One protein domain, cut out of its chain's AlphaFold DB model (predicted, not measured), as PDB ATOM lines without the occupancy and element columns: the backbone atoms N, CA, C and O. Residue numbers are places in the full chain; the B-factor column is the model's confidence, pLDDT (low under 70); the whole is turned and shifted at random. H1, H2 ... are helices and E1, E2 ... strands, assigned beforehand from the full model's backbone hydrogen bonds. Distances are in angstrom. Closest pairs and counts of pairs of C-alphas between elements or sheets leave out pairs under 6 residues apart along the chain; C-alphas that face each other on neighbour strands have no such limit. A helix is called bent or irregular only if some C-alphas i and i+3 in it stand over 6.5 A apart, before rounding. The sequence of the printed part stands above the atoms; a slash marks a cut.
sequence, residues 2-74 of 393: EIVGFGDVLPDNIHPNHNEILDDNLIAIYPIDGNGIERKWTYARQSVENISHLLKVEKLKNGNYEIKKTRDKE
ATOM      1  N   GLU A   2     343.089 114.117 184.288       87.69
ATOM      2  CA  GLU A   2     342.151 114.338 185.387       87.69
ATOM      3  C   GLU A   2     342.908 114.916 186.580       87.69
ATOM      4  O   GLU A   2     344.107 114.680 186.736       87.69
ATOM      5  N   ILE A   3     342.216 115.710 187.395       90.75
ATOM      6  CA  ILE A   3     342.782 116.263 188.626       90.75
ATOM      7  C   ILE A   3     342.633 115.192 189.703       90.75
ATOM      8  O   ILE A   3     341.520 114.889 190.119       90.75
ATOM      9  N   VAL A   4     343.753 114.619 190.138       90.81
ATOM     10  CA  VAL A   4     343.775 113.498 191.094       90.81
ATOM     11  C   VAL A   4     343.998 113.931 192.548       90.81
ATOM     12  O   VAL A   4     343.824 113.127 193.458       90.81
ATOM     13  N   GLY A   5     344.362 115.194 192.790       91.69
ATOM     14  CA  GLY A   5     344.579 115.725 194.134       91.69
ATOM     15  C   GLY A   5     345.061 117.175 194.145       91.69
ATOM     16  O   GLY A   5     345.324 117.764 193.096       91.69
ATOM     17  N   PHE A   6     345.182 117.737 195.349       93.25
ATOM     18  CA  PHE A   6     345.647 119.105 195.586       93.25
ATOM     19  C   PHE A   6     346.768 119.100 196.633       93.25
ATOM     20  O   PHE A   6     346.558 118.647 197.759       93.25
ATOM     21  N   GLY A   7     347.950 119.602 196.271       90.00
ATOM     22  CA  GLY A   7     349.083 119.754 197.193       90.00
ATOM     23  C   GLY A   7     348.928 120.952 198.134       90.00
ATOM     24  O   GLY A   7     348.023 121.767 197.959       90.00
ATOM     25  N   ASP A   8     349.801 121.058 199.133       88.56
ATOM     26  CA  ASP A   8     349.840 122.203 200.047       88.56
ATOM     27  C   ASP A   8     350.392 123.471 199.380       88.56
ATOM     28  O   ASP A   8     350.972 123.439 198.293       88.56
ATOM     29  N   VAL A   9     350.180 124.617 200.032       86.25
ATOM     30  CA  VAL A   9     350.733 125.895 199.571       86.25
ATOM     31  C   VAL A   9     352.254 125.844 199.697       86.25
ATOM     32  O   VAL A   9     352.778 125.520 200.763       86.25
ATOM     33  N   LEU A  10     352.955 126.166 198.608       87.38
ATOM     34  CA  LEU A  10     354.409 126.266 198.623       87.38
ATOM     35  C   LEU A  10     354.869 127.369 199.595       87.38
ATOM     36  O   LEU A  10     354.203 128.400 199.699       87.38
ATOM     37  N   PRO A  11     356.007 127.187 200.283       88.75
ATOM     38  CA  PRO A  11     356.653 128.252 201.043       88.75
ATOM     39  C   PRO A  11     356.945 129.497 200.189       88.75
ATOM     40  O   PRO A  11     357.296 129.373 199.017       88.75
ATOM     41  N   ASP A  12     356.896 130.685 200.800       86.19
ATOM     42  CA  ASP A  12     357.034 131.992 200.123       86.19
ATOM     43  C   ASP A  12     358.348 132.192 199.342       86.19
ATOM     44  O   ASP A  12     358.459 133.115 198.544       86.19
ATOM     45  N   ASN A  13     359.365 131.365 199.589       90.75
ATOM     46  CA  ASN A  13     360.664 131.422 198.920       90.75
ATOM     47  C   ASN A  13     360.787 130.473 197.714       90.75
ATOM     48  O   ASN A  13     361.861 130.408 197.111       90.75
ATOM     49  N   ILE A  14     359.737 129.717 197.380       86.56
ATOM     50  CA  ILE A  14     359.722 128.779 196.255       86.56
ATOM     51  C   ILE A  14     358.869 129.353 195.123       86.56
ATOM     52  O   ILE A  14     357.659 129.495 195.260       86.56
ATOM     53  N   HIS A  15     359.517 129.611 193.986       86.38
ATOM     54  CA  HIS A  15     358.915 130.229 192.803       86.38
ATOM     55  C   HIS A  15     359.015 129.292 191.587       86.38
ATOM     56  O   HIS A  15     360.029 129.305 190.878       86.38
ATOM     57  N   PRO A  16     358.017 128.420 191.354       84.12
ATOM     58  CA  PRO A  16     358.027 127.492 190.230       84.12
ATOM     59  C   PRO A  16     357.863 128.231 188.894       84.12
ATOM     60  O   PRO A  16     357.021 129.114 188.746       84.12
ATOM     61  N   ASN A  17     358.649 127.835 187.889       83.31
ATOM     62  CA  ASN A  17     358.653 128.433 186.544       83.31
ATOM     63  C   ASN A  17     358.138 127.492 185.436       83.31
ATOM     64  O   ASN A  17     357.954 127.920 184.296       83.31
ATOM     65  N   HIS A  18     357.882 126.223 185.754       83.31
ATOM     66  CA  HIS A  18     357.249 125.243 184.871       83.31
ATOM     67  C   HIS A  18     356.445 124.227 185.689       83.31
ATOM     68  O   HIS A  18     356.575 124.168 186.911       83.31
ATOM     69  N   ASN A  19     355.615 123.433 185.013       87.25
ATOM     70  CA  ASN A  19     354.954 122.295 185.643       87.25
ATOM     71  C   ASN A  19     355.954 121.169 185.876       87.25
ATOM     72  O   ASN A  19     356.761 120.867 185.000       87.25
ATOM     73  N   GLU A  20     355.866 120.524 187.028       88.19
ATOM     74  CA  GLU A  20     356.833 119.521 187.463       88.19
ATOM     75  C   GLU A  20     356.267 118.115 187.249       88.19
ATOM     76  O   GLU A  20     355.147 117.812 187.662       88.19
ATOM     77  N   ILE A  21     357.030 117.253 186.578       87.81
ATOM     78  CA  ILE A  21     356.685 115.835 186.426       87.81
ATOM     79  C   ILE A  21     357.168 115.127 187.689       87.81
ATOM     80  O   ILE A  21     358.370 115.039 187.922       87.81
ATOM     81  N   LEU A  22     356.228 114.660 188.507       84.44
ATOM     82  CA  LEU A  22     356.524 113.993 189.775       84.44
ATOM     83  C   LEU A  22     356.733 112.484 189.591       84.44
ATOM     84  O   LEU A  22     357.519 111.886 190.318       84.44
ATOM     85  N   ASP A  23     356.028 111.882 188.631       85.56
ATOM     86  CA  ASP A  23     356.140 110.472 188.241       85.56
ATOM     87  C   ASP A  23     355.618 110.292 186.800       85.56
ATOM     88  O   ASP A  23     355.006 111.216 186.252       85.56
ATOM     89  N   ASP A  24     355.783 109.109 186.200       80.19
ATOM     90  CA  ASP A  24     355.404 108.809 184.802       80.19
ATOM     91  C   ASP A  24     353.943 109.177 184.462       80.19
ATOM     92  O   ASP A  24     353.618 109.470 183.310       80.19
ATOM     93  N   ASN A  25     353.060 109.211 185.469       87.81
ATOM     94  CA  ASN A  25     351.637 109.534 185.323       87.81
ATOM     95  C   ASN A  25     351.170 110.756 186.136       87.81
ATOM     96  O   ASN A  25     349.970 111.046 186.149       87.81
ATOM     97  N   LEU A  26     352.070 111.468 186.823       90.75
ATOM     98  CA  LEU A  26     351.702 112.539 187.751       90.75
ATOM     99  C   LEU A  26     352.442 113.840 187.428       90.75
ATOM    100  O   LEU A  26     353.669 113.888 187.405       90.75
ATOM    101  N   ILE A  27     351.684 114.918 187.222       91.75
ATOM    102  CA  ILE A  27     352.230 116.251 186.943       91.75
ATOM    103  C   ILE A  27     351.673 117.243 187.964       91.75
ATOM    104  O   ILE A  27     350.455 117.396 188.080       91.75
ATOM    105  N   ALA A  28     352.560 117.938 188.674       92.12
ATOM    106  CA  ALA A  28     352.216 119.084 189.502       92.12
ATOM    107  C   ALA A  28     352.066 120.332 188.626       92.12
ATOM    108  O   ALA A  28     352.969 120.720 187.881       92.12
ATOM    109  N   ILE A  29     350.892 120.954 188.711       92.44
ATOM    110  CA  ILE A  29     350.561 122.170 187.971       92.44
ATOM    111  C   ILE A  29     350.626 123.348 188.934       92.44
ATOM    112  O   ILE A  29     349.923 123.367 189.945       92.44
ATOM    113  N   TYR A  30     351.436 124.343 188.588       91.50
ATOM    114  CA  TYR A  30     351.601 125.579 189.348       91.50
ATOM    115  C   TYR A  30     350.875 126.739 188.640       91.50
ATOM    116  O   TYR A  30     350.554 126.624 187.454       91.50
ATOM    117  N   PRO A  31     350.562 127.855 189.328       89.62
ATOM    118  CA  PRO A  31     349.812 128.959 188.735       89.62
ATOM    119  C   PRO A  31     350.724 129.788 187.821       89.62
ATOM    120  O   PRO A  31     351.091 130.902 188.157       89.62
ATOM    121  N   ILE A  32     351.111 129.247 186.668       89.31
ATOM    122  CA  ILE A  32     352.026 129.877 185.710       89.31
ATOM    123  C   ILE A  32     351.253 130.155 184.420       89.31
ATOM    124  O   ILE A  32     350.561 129.276 183.908       89.31
ATOM    125  N   ASP A  33     351.350 131.374 183.888       84.25
ATOM    126  CA  ASP A  33     350.634 131.735 182.662       84.25
ATOM    127  C   ASP A  33     351.341 131.271 181.371       84.25
ATOM    128  O   ASP A  33     352.451 130.734 181.371       84.25
ATOM    129  N   GLY A  34     350.695 131.493 180.221       81.81
ATOM    130  CA  GLY A  34     351.231 131.125 178.904       81.81
ATOM    131  C   GLY A  34     352.558 131.793 178.520       81.81
ATOM    132  O   GLY A  34     353.232 131.297 177.617       81.81
ATOM    133  N   ASN A  35     352.955 132.868 179.206       84.00
ATOM    134  CA  ASN A  35     354.241 133.541 179.017       84.00
ATOM    135  C   ASN A  35     355.310 133.060 180.014       84.00
ATOM    136  O   ASN A  35     356.422 133.583 179.998       84.00
ATOM    137  N   GLY A  36     354.995 132.083 180.874       83.31
ATOM    138  CA  GLY A  36     355.908 131.584 181.904       83.31
ATOM    139  C   GLY A  36     355.989 132.480 183.143       83.31
ATOM    140  O   GLY A  36     356.916 132.333 183.934       83.31
ATOM    141  N   ILE A  37     355.053 133.421 183.311       86.75
ATOM    142  CA  ILE A  37     355.027 134.316 184.470       86.75
ATOM    143  C   ILE A  37     354.252 133.642 185.599       86.75
ATOM    144  O   ILE A  37     353.102 133.231 185.417       86.75
ATOM    145  N   GLU A  38     354.868 133.579 186.777       89.56
ATOM    146  CA  GLU A  38     354.224 133.110 187.998       89.56
ATOM    147  C   GLU A  38     353.056 134.030 188.392       89.56
ATOM    148  O   GLU A  38     353.148 135.263 188.426       89.56
ATOM    149  N   ARG A  39     351.914 133.411 188.663       89.81
ATOM    150  CA  ARG A  39     350.664 134.013 189.126       89.81
ATOM    151  C   ARG A  39     350.330 133.450 190.505       89.81
ATOM    152  O   ARG A  39     351.115 132.767 191.143       89.81
ATOM    153  N   LYS A  40     349.128 133.755 190.984       88.75
ATOM    154  CA  LYS A  40     348.607 133.258 192.256       88.75
ATOM    155  C   LYS A  40     347.324 132.479 192.036       88.75
ATOM    156  O   LYS A  40     346.544 132.806 191.139       88.75
ATOM    157  N   TRP A  41     347.070 131.505 192.901       89.62
ATOM    158  CA  TRP A  41     345.774 130.844 192.956       89.62
ATOM    159  C   TRP A  41     344.689 131.813 193.437       89.62
ATOM    160  O   TRP A  41     344.881 132.573 194.383       89.62
ATOM    161  N   THR A  42     343.529 131.779 192.784       88.12
ATOM    162  CA  THR A  42     342.372 132.613 193.156       88.12
ATOM    163  C   THR A  42     341.641 132.080 194.393       88.12
ATOM    164  O   THR A  42     340.981 132.845 195.091       88.12
ATOM    165  N   TYR A  43     341.733 130.774 194.658       88.44
ATOM    166  CA  TYR A  43     341.029 130.090 195.744       88.44
ATOM    167  C   TYR A  43     342.009 129.639 196.826       88.44
ATOM    168  O   TYR A  43     343.101 129.166 196.522       88.44
ATOM    169  N   ALA A  44     341.601 129.771 198.088       88.81
ATOM    170  CA  ALA A  44     342.388 129.295 199.218       88.81
ATOM    171  C   ALA A  44     342.458 127.763 199.219       88.81
ATOM    172  O   ALA A  44     341.467 127.099 198.894       88.81
ATOM    173  N   ARG A  45     343.593 127.207 199.657       90.50
ATOM    174  CA  ARG A  45     343.840 125.758 199.683       90.50
ATOM    175  C   ARG A  45     342.713 124.973 200.354       90.50
ATOM    176  O   ARG A  45     342.259 123.996 199.786       90.50
ATOM    177  N   GLN A  46     342.197 125.445 201.486       91.00
ATOM    178  CA  GLN A  46     341.104 124.812 202.245       91.00
ATOM    179  C   GLN A  46     339.733 124.775 201.536       91.00
ATOM    180  O   GLN A  46     338.786 124.194 202.054       91.00
ATOM    181  N   SER A  47     339.589 125.457 200.394       89.94
ATOM    182  CA  SER A  47     338.320 125.583 199.662       89.94
ATOM    183  C   SER A  47     338.306 124.855 198.320       89.94
ATOM    184  O   SER A  47     337.258 124.804 197.675       89.94
ATOM    185  N   VAL A  48     339.452 124.331 197.872       90.62
ATOM    186  CA  VAL A  48     339.611 123.847 196.496       90.62
ATOM    187  C   VAL A  48     338.892 122.516 196.264       90.62
ATOM    188  O   VAL A  48     338.296 122.326 195.206       90.62
ATOM    189  N   GLU A  49     338.835 121.645 197.275       91.38
ATOM    190  CA  GLU A  49     338.097 120.381 197.215       91.38
ATOM    191  C   GLU A  49     336.609 120.608 196.907       91.38
ATOM    192  O   GLU A  49     336.043 119.914 196.059       91.38
ATOM    193  N   ASN A  50     336.003 121.644 197.505       89.75
ATOM    194  CA  ASN A  50     334.586 121.998 197.328       89.75
ATOM    195  C   ASN A  50     334.238 122.492 195.915       89.75
ATOM    196  O   ASN A  50     333.061 122.607 195.577       89.75
ATOM    197  N   ILE A  51     335.240 122.849 195.110       88.88
ATOM    198  CA  ILE A  51     335.054 123.316 193.731       88.88
ATOM    199  C   ILE A  51     335.708 122.385 192.714       88.88
ATOM    200  O   ILE A  51     335.781 122.750 191.544       88.88
ATOM    201  N   SER A  52     336.191 121.213 193.135       88.00
ATOM    202  CA  SER A  52     336.892 120.250 192.276       88.00
ATOM    203  C   SER A  52     336.084 119.875 191.030       88.00
ATOM    204  O   SER A  52     336.644 119.822 189.937       88.00
ATOM    205  N   HIS A  53     334.756 119.745 191.158       86.50
ATOM    206  CA  HIS A  53     333.830 119.479 190.048       86.50
ATOM    207  C   HIS A  53     333.782 120.591 188.991       86.50
ATOM    208  O   HIS A  53     333.313 120.371 187.876       86.50
ATOM    209  N   LEU A  54     334.281 121.783 189.323       88.06
ATOM    210  CA  LEU A  54     334.363 122.940 188.433       88.06
ATOM    211  C   LEU A  54     335.744 123.122 187.817       88.06
ATOM    212  O   LEU A  54     335.940 124.065 187.059       88.06
ATOM    213  N   LEU A  55     336.733 122.300 188.151       91.00
ATOM    214  CA  LEU A  55     338.093 122.491 187.665       91.00
ATOM    215  C   LEU A  55     338.359 121.602 186.450       91.00
ATOM    216  O   LEU A  55     337.985 120.432 186.409       91.00
ATOM    217  N   LYS A  56     339.025 122.164 185.442       90.62
ATOM    218  CA  LYS A  56     339.497 121.440 184.258       90.62
ATOM    219  C   LYS A  56     340.944 121.795 183.955       90.62
ATOM    220  O   LYS A  56     341.350 122.945 184.107       90.62
ATOM    221  N   VAL A  57     341.693 120.797 183.494       91.44
ATOM    222  CA  VAL A  57     343.065 120.962 183.001       91.44
ATOM    223  C   VAL A  57     343.021 121.369 181.529       91.44
ATOM    224  O   VAL A  57     342.335 120.727 180.732       91.44
ATOM    225  N   GLU A  58     343.777 122.398 181.156       89.88
ATOM    226  CA  GLU A  58     343.952 122.830 179.768       89.88
ATOM    227  C   GLU A  58     345.437 122.862 179.402       89.88
ATOM    228  O   GLU A  58     346.277 123.266 180.206       89.88
ATOM    229  N   LYS A  59     345.774 122.414 178.189       89.38
ATOM    230  CA  LYS A  59     347.147 122.455 177.676       89.38
ATOM    231  C   LYS A  59     347.398 123.785 176.970       89.38
ATOM    232  O   LYS A  59     346.689 124.137 176.029       89.38
ATOM    233  N   LEU A  60     348.437 124.490 177.396       84.94
ATOM    234  CA  LEU A  60     348.883 125.752 176.824       84.94
ATOM    235  C   LEU A  60     349.740 125.530 175.570       84.94
ATOM    236  O   LEU A  60     350.337 124.474 175.356       84.94
ATOM    237  N   LYS A  61     349.848 126.575 174.740       83.06
ATOM    238  CA  LYS A  61     350.639 126.548 173.493       83.06
ATOM    239  C   LYS A  61     352.137 126.314 173.721       83.06
ATOM    240  O   LYS A  61     352.801 125.788 172.837       83.06
ATOM    241  N   ASN A  62     352.654 126.700 174.885       80.94
ATOM    242  CA  ASN A  62     354.055 126.524 175.281       80.94
ATOM    243  C   ASN A  62     354.364 125.110 175.819       80.94
ATOM    244  O   ASN A  62     355.504 124.841 176.180       80.94
ATOM    245  N   GLY A  63     353.372 124.213 175.875       81.69
ATOM    246  CA  GLY A  63     353.529 122.846 176.376       81.69
ATOM    247  C   GLY A  63     353.205 122.663 177.861       81.69
ATOM    248  O   GLY A  63     352.987 121.523 178.263       81.69
ATOM    249  N   ASN A  64     353.090 123.747 178.638       84.50
ATOM    250  CA  ASN A  64     352.616 123.690 180.023       84.50
ATOM    251  C   ASN A  64     351.107 123.407 180.084       84.50
ATOM    252  O   ASN A  64     350.384 123.435 179.087       84.50
ATOM    253  N   TYR A  65     350.628 123.148 181.290       89.69
ATOM    254  CA  TYR A  65     349.223 122.942 181.624       89.69
ATOM    255  C   TYR A  65     348.770 123.998 182.626       89.69
ATOM    256  O   TYR A  65     349.552 124.396 183.484       89.69
ATOM    257  N   GLU A  66     347.507 124.399 182.549       90.50
ATOM    258  CA  GLU A  66     346.868 125.281 183.525       90.50
ATOM    259  C   GLU A  66     345.559 124.676 184.044       90.50
ATOM    260  O   GLU A  66     344.945 123.823 183.396       90.50
ATOM    261  N   ILE A  67     345.118 125.138 185.215       91.12
ATOM    262  CA  ILE A  67     343.810 124.795 185.781       91.12
ATOM    263  C   ILE A  67     342.837 125.945 185.531       91.12
ATOM    264  O   ILE A  67     343.030 127.054 186.034       91.12
ATOM    265  N   LYS A  68     341.745 125.672 184.810       88.50
ATOM    266  CA  LYS A  68     340.625 126.604 184.641       88.50
ATOM    267  C   LYS A  68     339.425 126.183 185.463       88.50
ATOM    268  O   LYS A  68     339.054 125.014 185.506       88.50
ATOM    269  N   LYS A  69     338.762 127.181 186.042       86.38
ATOM    270  CA  LYS A  69     337.447 127.017 186.652       86.38
ATOM    271  C   LYS A  69     336.353 127.208 185.600       86.38
ATOM    272  O   LYS A  69     336.227 128.285 185.015       86.38
ATOM    273  N   THR A  70     335.537 126.186 185.396       79.31
ATOM    274  CA  THR A  70     334.289 126.251 184.645       79.31
ATOM    275  C   THR A  70     333.201 126.923 185.484       79.31
ATOM    276  O   THR A  70     333.270 127.016 186.714       79.31
ATOM    277  N   ARG A  71     332.191 127.478 184.812       67.81
ATOM    278  CA  ARG A  71     331.039 128.076 185.490       67.81
ATOM    279  C   ARG A  71     329.991 126.988 185.712       67.81
ATOM    280  O   ARG A  71     329.588 126.349 184.754       67.81
ATOM    281  N   ASP A  72     329.555 126.829 186.960       62.34
ATOM    282  CA  ASP A  72     328.496 125.883 187.360       62.34
ATOM    283  C   ASP A  72     327.100 126.348 186.901       62.34
ATOM    284  O   ASP A  72     326.177 125.569 186.707       62.34
ATOM    285  N   LYS A  73     326.940 127.667 186.733       61.84
ATOM    286  CA  LYS A  73     325.706 128.311 186.278       61.84
ATOM    287  C   LYS A  73     326.046 129.377 185.252       61.84
ATOM    288  O   LYS A  73     326.886 130.249 185.514       61.84
ATOM    289  N   GLU A  74     325.405 129.320 184.092       66.62
ATOM    290  CA  GLU A  74     325.470 130.421 183.139       66.62
ATOM    291  C   GLU A  74     324.822 131.661 183.758       66.62
ATOM    292  O   GLU A  74     323.716 131.623 184.291       66.62
TER     293      GLU A  74
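What this domain is: This is residues 2 to 74 of the 393 residues of the protein "Putative DNA (Cytosine-5-)-methyltransferase" of Cardiobacterium hominis (strain ATCC 15826 / DSM 8339 / NCTC 10426 / 6573) (UniProt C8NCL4). Little regular structure is here: two small strand hairpins, E1 with E2 and E3 with E4, stand apart among long loops, and a short helix, H1, leads straight into E3. The 73 printed residues hold E1, E2, H1, E3 and E4 in that order, both sheets antiparallel; the class is mixed, with only 23 residues in named elements. The whole is compact, radius of gyration of the C-alphas 12.5 A, spanning 33 by 28 by 25 A.

Where its parts are: After residues 2 to 19, find C-alpha 20 at (356.833, 119.521, 187.463), where E1, residues 20 to 23, begins. E2 is 26 to 28, H1 49 to 54, E3 55 to 59, 13.5 A long, and E4 65 to 69, 13.4 A, ending at (337.447, 127.017, 186.652).

How they stand to each other: In the hairpin E1 and E2, look at N 28 and O 20, 2.8 A. In the hairpin E3 and E4, N 68 and O 56 are 2.8 A apart. H1 is irregular, C-alphas 50 and 53 being 7.7 A apart; 0 of 2 O i to N i+4 pairs are within hydrogen-bond range, and 2 of 3 O i to N i+3 pairs.

The domain as a whole: The farthest C-alphas, Asn 13 and Glu 74, are 38.6 A apart. The printed part has no cut; the link E2 to H1 is long. Residues 71 to 74 have pLDDT under 70.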